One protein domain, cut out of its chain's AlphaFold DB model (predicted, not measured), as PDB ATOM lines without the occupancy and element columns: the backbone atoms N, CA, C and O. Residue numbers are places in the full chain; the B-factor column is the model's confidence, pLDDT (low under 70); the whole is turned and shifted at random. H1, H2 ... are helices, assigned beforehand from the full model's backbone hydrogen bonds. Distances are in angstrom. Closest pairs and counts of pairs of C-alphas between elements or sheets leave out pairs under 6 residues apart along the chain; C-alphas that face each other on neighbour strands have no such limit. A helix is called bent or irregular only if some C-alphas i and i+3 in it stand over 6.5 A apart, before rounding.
ATOM      1  N   SER A   2     -46.440  13.616 106.493       54.31
ATOM      2  CA  SER A   2     -46.363  13.255 105.057       54.31
ATOM      3  C   SER A   2     -46.780  14.399 104.105       54.31
ATOM      4  O   SER A   2     -45.964  14.858 103.316       54.31
ATOM      5  N   ALA A   3     -47.963  14.993 104.300       50.44
ATOM      6  CA  ALA A   3     -48.441  16.112 103.472       50.44
ATOM      7  C   ALA A   3     -47.589  17.403 103.555       50.44
ATOM      8  O   ALA A   3     -47.576  18.196 102.620       50.44
ATOM      9  N   PHE A   4     -46.872  17.631 104.664       40.75
ATOM     10  CA  PHE A   4     -45.983  18.792 104.825       40.75
ATOM     11  C   PHE A   4     -44.662  18.588 104.073       40.75
ATOM     12  O   PHE A   4     -44.205  19.489 103.376       40.75
ATOM     13  N   TYR A   5     -44.091  17.382 104.152       52.91
ATOM     14  CA  TYR A   5     -42.906  17.012 103.375       52.91
ATOM     15  C   TYR A   5     -43.199  16.966 101.874       52.91
ATOM     16  O   TYR A   5     -42.403  17.461 101.084       52.91
ATOM     17  N   GLU A   6     -44.362  16.445 101.478       63.47
ATOM     18  CA  GLU A   6     -44.776  16.407 100.076       63.47
ATOM     19  C   GLU A   6     -44.979  17.819  99.498       63.47
ATOM     20  O   GLU A   6     -44.578  18.090  98.367       63.47
ATOM     21  N   LYS A   7     -45.537  18.749 100.288       66.56
ATOM     22  CA  LYS A   7     -45.701  20.155  99.891       66.56
ATOM     23  C   LYS A   7     -44.356  20.867  99.706       66.56
ATOM     24  O   LYS A   7     -44.143  21.471  98.659       66.56
ATOM     25  N   ASN A   8     -43.446  20.752 100.674       69.88
ATOM     26  CA  ASN A   8     -42.135  21.408 100.601       69.88
ATOM     27  C   ASN A   8     -41.264  20.842  99.467       69.88
ATOM     28  O   ASN A   8     -40.501  21.579  98.850       69.88
ATOM     29  N   ASN A   9     -41.399  19.546  99.161       76.75
ATOM     30  CA  ASN A   9     -40.687  18.928  98.044       76.75
ATOM     31  C   ASN A   9     -41.196  19.450  96.685       76.75
ATOM     32  O   ASN A   9     -40.396  19.797  95.822       76.75
ATOM     33  N   LYS A  10     -42.520  19.599  96.509       83.06
ATOM     34  CA  LYS A  10     -43.104  20.182  95.282       83.06
ATOM     35  C   LYS A  10     -42.636  21.618  95.040       83.06
ATOM     36  O   LYS A  10     -42.316  21.970  93.910       83.06
ATOM     37  N   GLU A  11     -42.589  22.431  96.092       86.31
ATOM     38  CA  GLU A  11     -42.175  23.836  96.007       86.31
ATOM     39  C   GLU A  11     -40.690  23.965  95.632       86.31
ATOM     40  O   GLU A  11     -40.347  24.726  94.731       86.31
ATOM     41  N   TYR A  12     -39.824  23.129  96.217       88.62
ATOM     42  CA  TYR A  12     -38.404  23.071  95.856       88.62
ATOM     43  C   TYR A  12     -38.176  22.652  94.395       88.62
ATOM     44  O   TYR A  12     -37.379  23.270  93.693       88.62
ATOM     45  N   VAL A  13     -38.896  21.629  93.917       88.31
ATOM     46  CA  VAL A  13     -38.805  21.159  92.524       88.31
ATOM     47  C   VAL A  13     -39.220  22.256  91.544       88.31
ATOM     48  O   VAL A  13     -38.534  22.472  90.550       88.31
ATOM     49  N   ILE A  14     -40.309  22.972  91.834       91.69
ATOM     50  CA  ILE A  14     -40.796  24.079  91.002       91.69
ATOM     51  C   ILE A  14     -39.762  25.207  90.922       91.69
ATOM     52  O   ILE A  14     -39.483  25.694  89.828       91.69
ATOM     53  N   GLU A  15     -39.175  25.610  92.050       90.88
ATOM     54  CA  GLU A  15     -38.170  26.680  92.078       90.88
ATOM     55  C   GLU A  15     -36.871  26.277  91.365       90.88
ATOM     56  O   GLU A  15     -36.339  27.050  90.566       90.88
ATOM     57  N   ALA A  16     -36.400  25.042  91.559       87.75
ATOM     58  CA  ALA A  16     -35.249  24.521  90.822       87.75
ATOM     59  C   ALA A  16     -35.513  24.489  89.306       87.75
ATOM     60  O   ALA A  16     -34.647  24.861  88.516       87.75
ATOM     61  N   PHE A  17     -36.719  24.089  88.896       92.50
ATOM     62  CA  PHE A  17     -37.099  24.041  87.488       92.50
ATOM     63  C   PHE A  17     -37.165  25.436  86.856       92.50
ATOM     64  O   PHE A  17     -36.635  25.634  85.764       92.50
ATOM     65  N   LYS A  18     -37.742  26.427  87.554       92.88
ATOM     66  CA  LYS A  18     -37.745  27.830  87.103       92.88
ATOM     67  C   LYS A  18     -36.336  28.353  86.857       92.88
ATOM     68  O   LYS A  18     -36.087  28.910  85.794       92.88
ATOM     69  N   ALA A  19     -35.412  28.125  87.792       89.88
ATOM     70  CA  ALA A  19     -34.030  28.575  87.644       89.88
ATOM     71  C   ALA A  19     -33.362  27.985  86.386       89.88
ATOM     72  O   ALA A  19     -32.617  28.678  85.688       89.88
ATOM     73  N   VAL A  20     -33.662  26.723  86.051       88.56
ATOM     74  CA  VAL A  20     -33.178  26.093  84.813       88.56
ATOM     75  C   VAL A  20     -33.795  26.741  83.574       88.56
ATOM     76  O   VAL A  20     -33.061  27.022  82.624       88.56
ATOM     77  N   LEU A  21     -35.101  27.020  83.569       90.31
ATOM     78  CA  LEU A  21     -35.758  27.710  82.451       90.31
ATOM     79  C   LEU A  21     -35.187  29.121  82.244       90.31
ATOM     80  O   LEU A  21     -34.836  29.484  81.123       90.31
ATOM     81  N   GLU A  22     -35.013  29.887  83.324       88.81
ATOM     82  CA  GLU A  22     -34.434  31.236  83.303       88.81
ATOM     83  C   GLU A  22     -33.002  31.241  82.756       88.81
ATOM     84  O   GLU A  22     -32.663  32.061  81.901       88.81
ATOM     85  N   SER A  23     -32.178  30.271  83.162       86.50
ATOM     86  CA  SER A  23     -30.806  30.134  82.662       86.50
ATOM     87  C   SER A  23     -30.721  29.742  81.179       86.50
ATOM     88  O   SER A  23     -29.646  29.877  80.590       86.50
ATOM     89  N   ASN A  24     -31.807  29.246  80.576       85.75
ATOM     90  CA  ASN A  24     -31.850  28.770  79.188       85.75
ATOM     91  C   ASN A  24     -32.715  29.648  78.263       85.75
ATOM     92  O   ASN A  24     -32.922  29.279  77.109       85.75
ATOM     93  N   GLN A  25     -33.178  30.824  78.712       77.75
ATOM     94  CA  GLN A  25     -34.096  31.683  77.939       77.75
ATOM     95  C   GLN A  25     -33.591  32.058  76.536       77.75
ATOM     96  O   GLN A  25     -34.389  32.181  75.608       77.75
ATOM     97  N   ASN A  26     -32.275  32.235  76.373       77.12
ATOM     98  CA  ASN A  26     -31.682  32.712  75.118       77.12
ATOM     99  C   ASN A  26     -31.329  31.585  74.135       77.12
ATOM    100  O   ASN A  26     -31.312  31.810  72.928       77.12
ATOM    101  N   ALA A  27     -30.993  30.400  74.645       79.88
ATOM    102  CA  ALA A  27     -30.635  29.229  73.851       79.88
ATOM    103  C   ALA A  27     -30.707  27.989  74.744       79.88
ATOM    104  O   ALA A  27     -29.907  27.843  75.673       79.88
ATOM    105  N   LEU A  28     -31.658  27.101  74.458       84.38
ATOM    106  CA  LEU A  28     -31.787  25.840  75.170       84.38
ATOM    107  C   LEU A  28     -30.669  24.892  74.727       84.38
ATOM    108  O   LEU A  28     -30.597  24.512  73.562       84.38
ATOM    109  N   LYS A  29     -29.781  24.548  75.660       86.62
ATOM    110  CA  LYS A  29     -28.709  23.571  75.430       86.62
ATOM    111  C   LYS A  29     -29.228  22.143  75.588       86.62
ATOM    112  O   LYS A  29     -30.213  21.929  76.298       86.62
ATOM    113  N   ASP A  30     -28.509  21.177  75.023       86.62
ATOM    114  CA  ASP A  30     -28.838  19.749  75.113       86.62
ATOM    115  C   ASP A  30     -28.979  19.277  76.569       86.62
ATOM    116  O   ASP A  30     -29.909  18.539  76.892       86.62
ATOM    117  N   GLU A  31     -28.124  19.752  77.485       88.12
ATOM    118  CA  GLU A  31     -28.226  19.400  78.906       88.12
ATOM    119  C   GLU A  31     -29.488  19.981  79.559       88.12
ATOM    120  O   GLU A  31     -30.105  19.339  80.411       88.12
ATOM    121  N   GLY A  32     -29.888  21.187  79.144       89.44
ATOM    122  CA  GLY A  32     -31.117  21.833  79.600       89.44
ATOM    123  C   GLY A  32     -32.355  21.093  79.102       89.44
ATOM    124  O   GLY A  32     -33.263  20.820  79.886       89.44
ATOM    125  N   LEU A  33     -32.366  20.701  77.826       90.62
ATOM    126  CA  LEU A  33     -33.437  19.888  77.252       90.62
ATOM    127  C   LEU A  33     -33.528  18.523  77.952       90.62
ATOM    128  O   LEU A  33     -34.615  18.128  78.370       90.62
ATOM    129  N   ALA A  34     -32.404  17.827  78.137       90.69
ATOM    130  CA  ALA A  34     -32.369  16.541  78.830       90.69
ATOM    131  C   ALA A  34     -32.897  16.658  80.268       90.69
ATOM    132  O   ALA A  34     -33.681  15.820  80.711       90.69
ATOM    133  N   PHE A  35     -32.524  17.719  80.992       93.81
ATOM    134  CA  PHE A  35     -33.068  17.989  82.323       93.81
ATOM    135  C   PHE A  35     -34.587  18.194  82.292       93.81
ATOM    136  O   PHE A  35     -35.295  17.598  83.107       93.81
ATOM    137  N   ILE A  36     -35.096  19.000  81.352       93.75
ATOM    138  CA  ILE A  36     -36.534  19.247  81.188       93.75
ATOM    139  C   ILE A  36     -37.277  17.930  80.946       93.75
ATOM    140  O   ILE A  36     -38.223  17.622  81.672       93.75
ATOM    141  N   LEU A  37     -36.827  17.129  79.980       93.62
ATOM    142  CA  LEU A  37     -37.479  15.877  79.595       93.62
ATOM    143  C   LEU A  37     -37.442  14.834  80.715       93.62
ATOM    144  O   LEU A  37     -38.489  14.298  81.071       93.62
ATOM    145  N   ASN A  38     -36.280  14.619  81.339       92.69
ATOM    146  CA  ASN A  38     -36.140  13.689  82.464       92.69
ATOM    147  C   ASN A  38     -37.022  14.100  83.648       92.69
ATOM    148  O   ASN A  38     -37.596  13.254  84.332       92.69
ATOM    149  N   THR A  39     -37.150  15.406  83.895       93.44
ATOM    150  CA  THR A  39     -38.021  15.917  84.955       93.44
ATOM    151  C   THR A  39     -39.492  15.659  84.623       93.44
ATOM    152  O   THR A  39     -40.233  15.168  85.475       93.44
ATOM    153  N   LEU A  40     -39.922  15.946  83.392       94.00
ATOM    154  CA  LEU A  40     -41.289  15.675  82.945       94.00
ATOM    155  C   LEU A  40     -41.627  14.181  83.032       94.00
ATOM    156  O   LEU A  40     -42.685  13.830  83.550       94.00
ATOM    157  N   GLU A  41     -40.722  13.304  82.600       93.12
ATOM    158  CA  GLU A  41     -40.892  11.851  82.661       93.12
ATOM    159  C   GLU A  41     -40.953  11.324  84.099       93.12
ATOM    160  O   GLU A  41     -41.842  10.539  84.440       93.12
ATOM    161  N   HIS A  42     -40.066  11.805  84.975       93.56
ATOM    162  CA  HIS A  42     -40.052  11.422  86.384       93.56
ATOM    163  C   HIS A  42     -41.365  11.784  87.096       93.56
ATOM    164  O   HIS A  42     -41.879  11.014  87.913       93.56
ATOM    165  N   TYR A  43     -41.930  12.951  86.774       93.38
ATOM    166  CA  TYR A  43     -43.138  13.465  87.414       93.38
ATOM    167  C   TYR A  43     -44.437  13.166  86.660       93.38
ATOM    168  O   TYR A  43     -45.486  13.566  87.152       93.38
ATOM    169  N   GLN A  44     -44.418  12.435  85.541       91.44
ATOM    170  CA  GLN A  44     -45.566  12.270  84.628       91.44
ATOM    171  C   GLN A  44     -46.879  11.796  85.291       91.44
ATOM    172  O   GLN A  44     -47.963  12.149  84.838       91.44
ATOM    173  N   ASN A  45     -46.798  11.053  86.401       89.75
ATOM    174  CA  ASN A  45     -47.958  10.548  87.153       89.75
ATOM    175  C   ASN A  45     -48.293  11.377  88.410       89.75
ATOM    176  O   ASN A  45     -49.049  10.929  89.273       89.75
ATOM    177  N   GLN A  46     -47.695  12.558  88.573       90.81
ATOM    178  CA  GLN A  46     -47.819  13.388  89.767       90.81
ATOM    179  C   GLN A  46     -48.423  14.756  89.441       90.81
ATOM    180  O   GLN A  46     -48.121  15.362  88.421       90.81
ATOM    181  N   SER A  47     -49.192  15.318  90.382       87.38
ATOM    182  CA  SER A  47     -49.794  16.666  90.262       87.38
ATOM    183  C   SER A  47     -48.815  17.795  89.890       87.38
ATOM    184  O   SER A  47     -49.227  18.795  89.309       87.38
ATOM    185  N   VAL A  48     -47.524  17.648  90.214       91.00
ATOM    186  CA  VAL A  48     -46.489  18.649  89.914       91.00
ATOM    187  C   VAL A  48     -46.164  18.726  88.417       91.00
ATOM    188  O   VAL A  48     -45.733  19.778  87.957       91.00
ATOM    189  N   PHE A  49     -46.449  17.673  87.641       92.56
ATOM    190  CA  PHE A  49     -46.249  17.637  86.190       92.56
ATOM    191  C   PHE A  49     -46.900  18.826  85.482       92.56
ATOM    192  O   PHE A  49     -46.238  19.551  84.746       92.56
ATOM    193  N   HIS A  50     -48.180  19.083  85.759       89.50
ATOM    194  CA  HIS A  50     -48.912  20.176  85.117       89.50
ATOM    195  C   HIS A  50     -48.389  21.556  85.532       89.50
ATOM    196  O   HIS A  50     -48.405  22.484  84.727       89.50
ATOM    197  N   ALA A  51     -47.901  21.696  86.769       91.19
ATOM    198  CA  ALA A  51     -47.277  22.936  87.221       91.19
ATOM    199  C   ALA A  51     -45.958  23.190  86.477       91.19
ATOM    200  O   ALA A  51     -45.740  24.297  85.997       91.19
ATOM    201  N   ILE A  52     -45.125  22.154  86.329       93.19
ATOM    202  CA  ILE A  52     -43.870  22.199  85.567       93.19
ATOM    203  C   ILE A  52     -44.153  22.525  84.099       93.19
ATOM    204  O   ILE A  52     -43.552  23.442  83.548       93.19
ATOM    205  N   TRP A  53     -45.120  21.845  83.484       93.75
ATOM    206  CA  TRP A  53     -45.505  22.093  82.098       93.75
ATOM    207  C   TRP A  53     -45.978  23.535  81.867       93.75
ATOM    208  O   TRP A  53     -45.556  24.185  80.915       93.75
ATOM    209  N   LYS A  54     -46.782  24.085  82.785       91.75
ATOM    210  CA  LYS A  54     -47.240  25.480  82.711       91.75
ATOM    211  C   LYS A  54     -46.090  26.492  82.794       91.75
ATOM    212  O   LYS A  54     -46.200  27.573  82.222       91.75
ATOM    213  N   LEU A  55     -44.997  26.165  83.489       93.44
ATOM    214  CA  LEU A  55     -43.794  27.004  83.467       93.44
ATOM    215  C   LEU A  55     -43.145  26.993  82.084       93.44
ATOM    216  O   LEU A  55     -42.786  28.054  81.591       93.44
ATOM    217  N   ILE A  56     -43.046  25.821  81.448       93.00
ATOM    218  CA  ILE A  56     -42.499  25.684  80.089       93.00
ATOM    219  C   ILE A  56     -43.317  26.526  79.103       93.00
ATOM    220  O   ILE A  56     -42.735  27.269  78.322       93.00
ATOM    221  N   GLU A  57     -44.649  26.483  79.189       90.44
ATOM    222  CA  GLU A  57     -45.556  27.293  78.357       90.44
ATOM    223  C   GLU A  57     -45.340  28.804  78.489       90.44
ATOM    224  O   GLU A  57     -45.586  29.546  77.543       90.44
ATOM    225  N   GLY A  58     -44.853  29.272  79.643       90.19
ATOM    226  CA  GLY A  58     -44.489  30.676  79.846       90.19
ATOM    227  C   GLY A  58     -43.235  31.116  79.080       90.19
ATOM    228  O   GLY A  58     -42.962  32.313  79.010       90.19
ATOM    229  N   HIS A  59     -42.477  30.176  78.507       89.94
ATOM    230  CA  HIS A  59     -41.255  30.423  77.743       89.94
ATOM    231  C   HIS A  59     -41.397  29.884  76.314       89.94
ATOM    232  O   HIS A  59     -40.984  28.767  76.019       89.94
ATOM    233  N   GLU A  60     -41.949  30.701  75.415       86.69
ATOM    234  CA  GLU A  60     -42.323  30.323  74.039       86.69
ATOM    235  C   GLU A  60     -41.221  29.574  73.263       86.69
ATOM    236  O   GLU A  60     -41.474  28.521  72.681       86.69
ATOM    237  N   SER A  61     -39.976  30.062  73.302       85.94
ATOM    238  CA  SER A  61     -38.841  29.428  72.611       85.94
ATOM    239  C   SER A  61     -38.537  28.021  73.138       85.94
ATOM    240  O   SER A  61     -38.308  27.099  72.355       85.94
ATOM    241  N   ILE A  62     -38.568  27.845  74.462       90.75
ATOM    242  CA  ILE A  62     -38.349  26.557  75.131       90.75
ATOM    243  C   ILE A  62     -39.529  25.625  74.851       90.75
ATOM    244  O   ILE A  62     -39.319  24.463  74.518       90.75
ATOM    245  N   TYR A  63     -40.757  26.130  74.955       90.12
ATOM    246  CA  TYR A  63     -41.975  25.368  74.703       90.12
ATOM    247  C   TYR A  63     -41.994  24.753  73.305       90.12
ATOM    248  O   TYR A  63     -42.182  23.541  73.172       90.12
ATOM    249  N   ASN A  64     -41.719  25.564  72.281       86.75
ATOM    250  CA  ASN A  64     -41.684  25.114  70.891       86.75
ATOM    251  C   ASN A  64     -40.630  24.027  70.693       86.75
ATOM    252  O   ASN A  64     -40.925  22.974  70.133       86.75
ATOM    253  N   TYR A  65     -39.424  24.243  71.223       89.00
ATOM    254  CA  TYR A  65     -38.330  23.286  71.089       89.00
ATOM    255  C   TYR A  65     -38.616  21.959  71.807       89.00
ATOM    256  O   TYR A  65     -38.384  20.885  71.253       89.00
ATOM    257  N   VAL A  66     -39.169  22.012  73.024       91.12
ATOM    258  CA  VAL A  66     -39.545  20.818  73.796       91.12
ATOM    259  C   VAL A  66     -40.646  20.035  73.080       91.12
ATOM    260  O   VAL A  66     -40.534  18.817  72.944       91.12
ATOM    261  N   LEU A  67     -41.693  20.705  72.591       89.75
ATOM    262  CA  LEU A  67     -42.759  20.032  71.848       89.75
ATOM    263  C   LEU A  67     -42.260  19.434  70.532       89.75
ATOM    264  O   LEU A  67     -42.710  18.350  70.159       89.75
ATOM    265  N   GLU A  68     -41.377  20.130  69.814       88.62
ATOM    266  CA  GLU A  68     -40.814  19.639  68.558       88.62
ATOM    267  C   GLU A  68     -39.980  18.382  68.812       88.62
ATOM    268  O   GLU A  68     -40.170  17.365  68.141       88.62
ATOM    269  N   PHE A  69     -39.136  18.406  69.846       91.31
ATOM    270  CA  PHE A  69     -38.336  17.255  70.240       91.31
ATOM    271  C   PHE A  69     -39.207  16.056  70.643       91.31
ATOM    272  O   PHE A  69     -39.024  14.953  70.126       91.31
ATOM    273  N   ILE A  70     -40.203  16.269  71.512       90.88
ATOM    274  CA  ILE A  70     -41.147  15.221  71.933       90.88
ATOM    275  C   ILE A  70     -41.910  14.654  70.728       90.88
ATOM    276  O   ILE A  70     -42.177  13.456  70.670       90.88
ATOM    277  N   HIS A  71     -42.270  15.490  69.752       86.19
ATOM    278  CA  HIS A  71     -42.950  15.032  68.545       86.19
ATOM    279  C   HIS A  71     -42.068  14.123  67.678       86.19
ATOM    280  O   HIS A  71     -42.567  13.143  67.121       86.19
ATOM    281  N   GLN A  72     -40.781  14.450  67.548       88.62
ATOM    282  CA  GLN A  72     -39.832  13.701  66.723       88.62
ATOM    283  C   GLN A  72     -39.416  12.363  67.354       88.62
ATOM    284  O   GLN A  72     -39.034  11.444  66.631       88.62
ATOM    285  N   GLN A  73     -39.513  12.234  68.680       89.31
ATOM    286  CA  GLN A  73     -39.022  11.082  69.434       89.31
ATOM    287  C   GLN A  73     -40.172  10.235  70.000       89.31
ATOM    288  O   GLN A  73     -40.898  10.662  70.899       89.31
ATOM    289  N   GLN A  74     -40.325   8.997  69.510       82.62
ATOM    290  CA  GLN A  74     -41.429   8.106  69.914       82.62
ATOM    291  C   GLN A  74     -41.455   7.789  71.416       82.62
ATOM    292  O   GLN A  74     -42.544   7.632  71.979       82.62
ATOM    293  N   ASP A  75     -40.288   7.754  72.063       85.94
ATOM    294  CA  ASP A  75     -40.138   7.431  73.486       85.94
ATOM    295  C   ASP A  75     -40.906   8.408  74.395       85.94
ATOM    296  O   ASP A  75     -41.408   8.022  75.448       85.94
ATOM    297  N   TYR A  76     -41.116   9.652  73.947       87.75
ATOM    298  CA  TYR A  76     -41.831  10.684  74.708       87.75
ATOM    299  C   TYR A  76     -43.316  10.818  74.335       87.75
ATOM    300  O   TYR A  76     -44.000  11.740  74.788       87.75
ATOM    301  N   SER A  77     -43.860   9.893  73.539       84.94
ATOM    302  CA  SER A  77     -45.262   9.929  73.097       84.94
ATOM    303  C   SER A  77     -46.275   9.972  74.253       84.94
ATOM    304  O   SER A  77     -47.312  10.632  74.135       84.94
ATOM    305  N   ASN A  78     -45.960   9.340  75.390       89.38
ATOM    306  CA  ASN A  78     -46.792   9.376  76.597       89.38
ATOM    307  C   ASN A  78     -46.872  10.774  77.226       89.38
ATOM    308  O   ASN A  78     -47.950  11.185  77.653       89.38
ATOM    309  N   LEU A  79     -45.767  11.532  77.235       90.94
ATOM    310  CA  LEU A  79     -45.761  12.903  77.752       90.94
ATOM    311  C   LEU A  79     -46.681  13.790  76.920       90.94
ATOM    312  O   LEU A  79     -47.540  14.478  77.469       90.94
ATOM    313  N   LEU A  80     -46.548  13.714  75.590       89.81
ATOM    314  CA  LEU A  80     -47.398  14.472  74.677       89.81
ATOM    315  C   LEU A  80     -48.877  14.140  74.879       89.81
ATOM    316  O   LEU A  80     -49.709  15.041  74.904       89.81
ATOM    317  N   LYS A  81     -49.202  12.856  75.064       90.81
ATOM    318  CA  LYS A  81     -50.569  12.418  75.354       90.81
ATOM    319  C   LYS A  81     -51.122  13.078  76.622       90.81
ATOM    320  O   LYS A  81     -52.190  13.673  76.551       90.81
ATOM    321  N   LEU A  82     -50.393  13.033  77.742       91.88
ATOM    322  CA  LEU A  82     -50.823  13.635  79.015       91.88
ATOM    323  C   LEU A  82     -51.062  15.146  78.900       91.88
ATOM    324  O   LEU A  82     -52.019  15.685  79.458       91.88
ATOM    325  N   ILE A  83     -50.195  15.835  78.159       91.75
ATOM    326  CA  ILE A  83     -50.316  17.275  77.910       91.75
ATOM    327  C   ILE A  83     -51.577  17.568  77.104       91.75
ATOM    328  O   ILE A  83     -52.379  18.413  77.504       91.75
ATOM    329  N   LEU A  84     -51.767  16.861  75.988       93.31
ATOM    330  CA  LEU A  84     -52.920  17.056  75.116       93.31
ATOM    331  C   LEU A  84     -54.228  16.723  75.841       93.31
ATOM    332  O   LEU A  84     -55.177  17.492  75.745       93.31
ATOM    333  N   GLU A  85     -54.286  15.641  76.617       92.88
ATOM    334  CA  GLU A  85     -55.471  15.291  77.411       92.88
ATOM    335  C   GLU A  85     -55.851  16.397  78.404       92.88
ATOM    336  O   GLU A  85     -57.032  16.719  78.539       92.88
ATOM    337  N   ASN A  86     -54.864  17.028  79.045       91.50
ATOM    338  CA  ASN A  86     -55.105  18.157  79.941       91.50
ATOM    339  C   ASN A  86     -55.566  19.418  79.188       91.50
ATOM    340  O   ASN A  86     -56.478  20.099  79.651       91.50
ATOM    341  N   LYS A  87     -54.974  19.727  78.025       92.25
ATOM    342  CA  LYS A  87     -55.391  20.866  77.183       92.25
ATOM    343  C   LYS A  87     -56.816  20.717  76.663       92.25
ATOM    344  O   LYS A  87     -57.586  21.666  76.677       92.25
ATOM    345  N   PHE A  88     -57.186  19.502  76.276       94.88
ATOM    346  CA  PHE A  88     -58.523  19.156  75.807       94.88
ATOM    347  C   PHE A  88     -59.513  18.834  76.945       94.88
ATOM    348  O   PHE A  88     -60.588  18.278  76.694       94.88
ATOM    349  N   ASN A  89     -59.198  19.179  78.198       93.81
ATOM    350  CA  ASN A  89     -60.140  19.102  79.316       93.81
ATOM    351  C   ASN A  89     -61.131  20.285  79.298       93.81
ATOM    352  O   ASN A  89     -61.251  21.047  80.256       93.81
ATOM    353  N   LEU A  90     -61.802  20.449  78.160       95.56
ATOM    354  CA  LEU A  90     -62.752  21.507  77.839       95.56
ATOM    355  C   LEU A  90     -64.088  20.864  77.458       95.56
ATOM    356  O   LEU A  90     -64.117  19.738  76.957       95.56
TER     357      LEU A  90
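What this domain is: This is residues 2 to 90 of the 568 residues of an uncharacterized protein of Bacillus sp. 7884-1 (UniProt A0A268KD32). Three helices, H1, H2 and H3, stand in a small up-and-down bundle, with H4 set across the end of the bundle where H1 ends and H5 crossing the side of H2 and H3 away from H1. The first part of the long H1, residues 2 to 8, sticks out of the body as a free arm. The printed part has 89 residues with five named helices, H1 to H5 in order along the chain, and no named strand; the class is all helix. The whole is compact, with a radius of gyration of the C-alphas of 13.1 A, and spans 39 by 31 by 24 A.

How they stand to each other: Begin with the longest helix, H1, residues 2 to 23, and look at Ile 14: its C-alpha is 6.5 A from that of Ile 52 in H3, residues 48 to 57, and these are the closest C-alphas of the two helices. H1 and H3 touch at a shallow tilt of 19 degrees and run the same way. H2, residues 30 to 43, runs opposite ways to H1 at a shallow tilt of 21 degrees and is close but not clearly touching, the closest C-alphas being those of Val 20 and Gly 32, 7.0 A apart. H1, H2 and H3 form an up-and-down bundle, each running against the one before it. H2 and H3 form a helical hairpin: they touch, with residues 40 to 43 alone of H2, closest at the C-alphas of Tyr 43 and Phe 49, 5.3 A apart, and run opposite ways at a shallow tilt of 34.7 degrees, only just short of steep. H3 is the hub, touching H1, H2 and H4, residues 60 to 72. H3 and H4 only just touch, and only at the corner by their link, with 3 pairs of C-alphas within 8 A, the closest being Ile 56 and Tyr 63 at 5.4 A. H5, residues 74 to 87, touches H4 at a steep tilt of 52 degrees, opposite ways, with the C-alphas of Ile 70 and Tyr 76 closest at 5.4 A; residues 67 to 71 alone of H4 and 76 to 80 alone of H5 take part. H5 is about perpendicular to H3, at 89 degrees, and close but not clearly touching, with the C-alphas of His 50 and Ile 83 closest at 7.9 A. H1 and H5 are apart. In H1, H2, H3 and H4 every O i to N i+4 pair is within hydrogen-bond range; in H5, 8 of 10 are.

Where its parts are: Find C-alpha 2 at (-46.363, 13.255, 105.057); from there H1 runs 32.1 A to C-alpha 23 at (-30.806, 30.134, 82.662). H2 measures 19.9 A from C-alpha 30 to C-alpha 43, H3 14.5 A from 48 to 57, and H4 18.3 A from 60 to 72. H5 runs 20.3 A and ends at C-alpha 87, (-55.391, 20.866, 77.183); it is irregular, with C-alphas 75 and 78 7.6 A apart.

The domain as a whole: The two C-alphas farthest apart are those of Phe 4 and Gln 72, 38.9 A. The printed part has no cut. The link from H1 to H2 is short, and the links H2 to H3, H3 to H4 and H4 to H5 are tight. The mean pLDDT of the printed part is 87.0; look for the low confidence, under 70, at residues 2 to 8, the stretch of H1 that stands free.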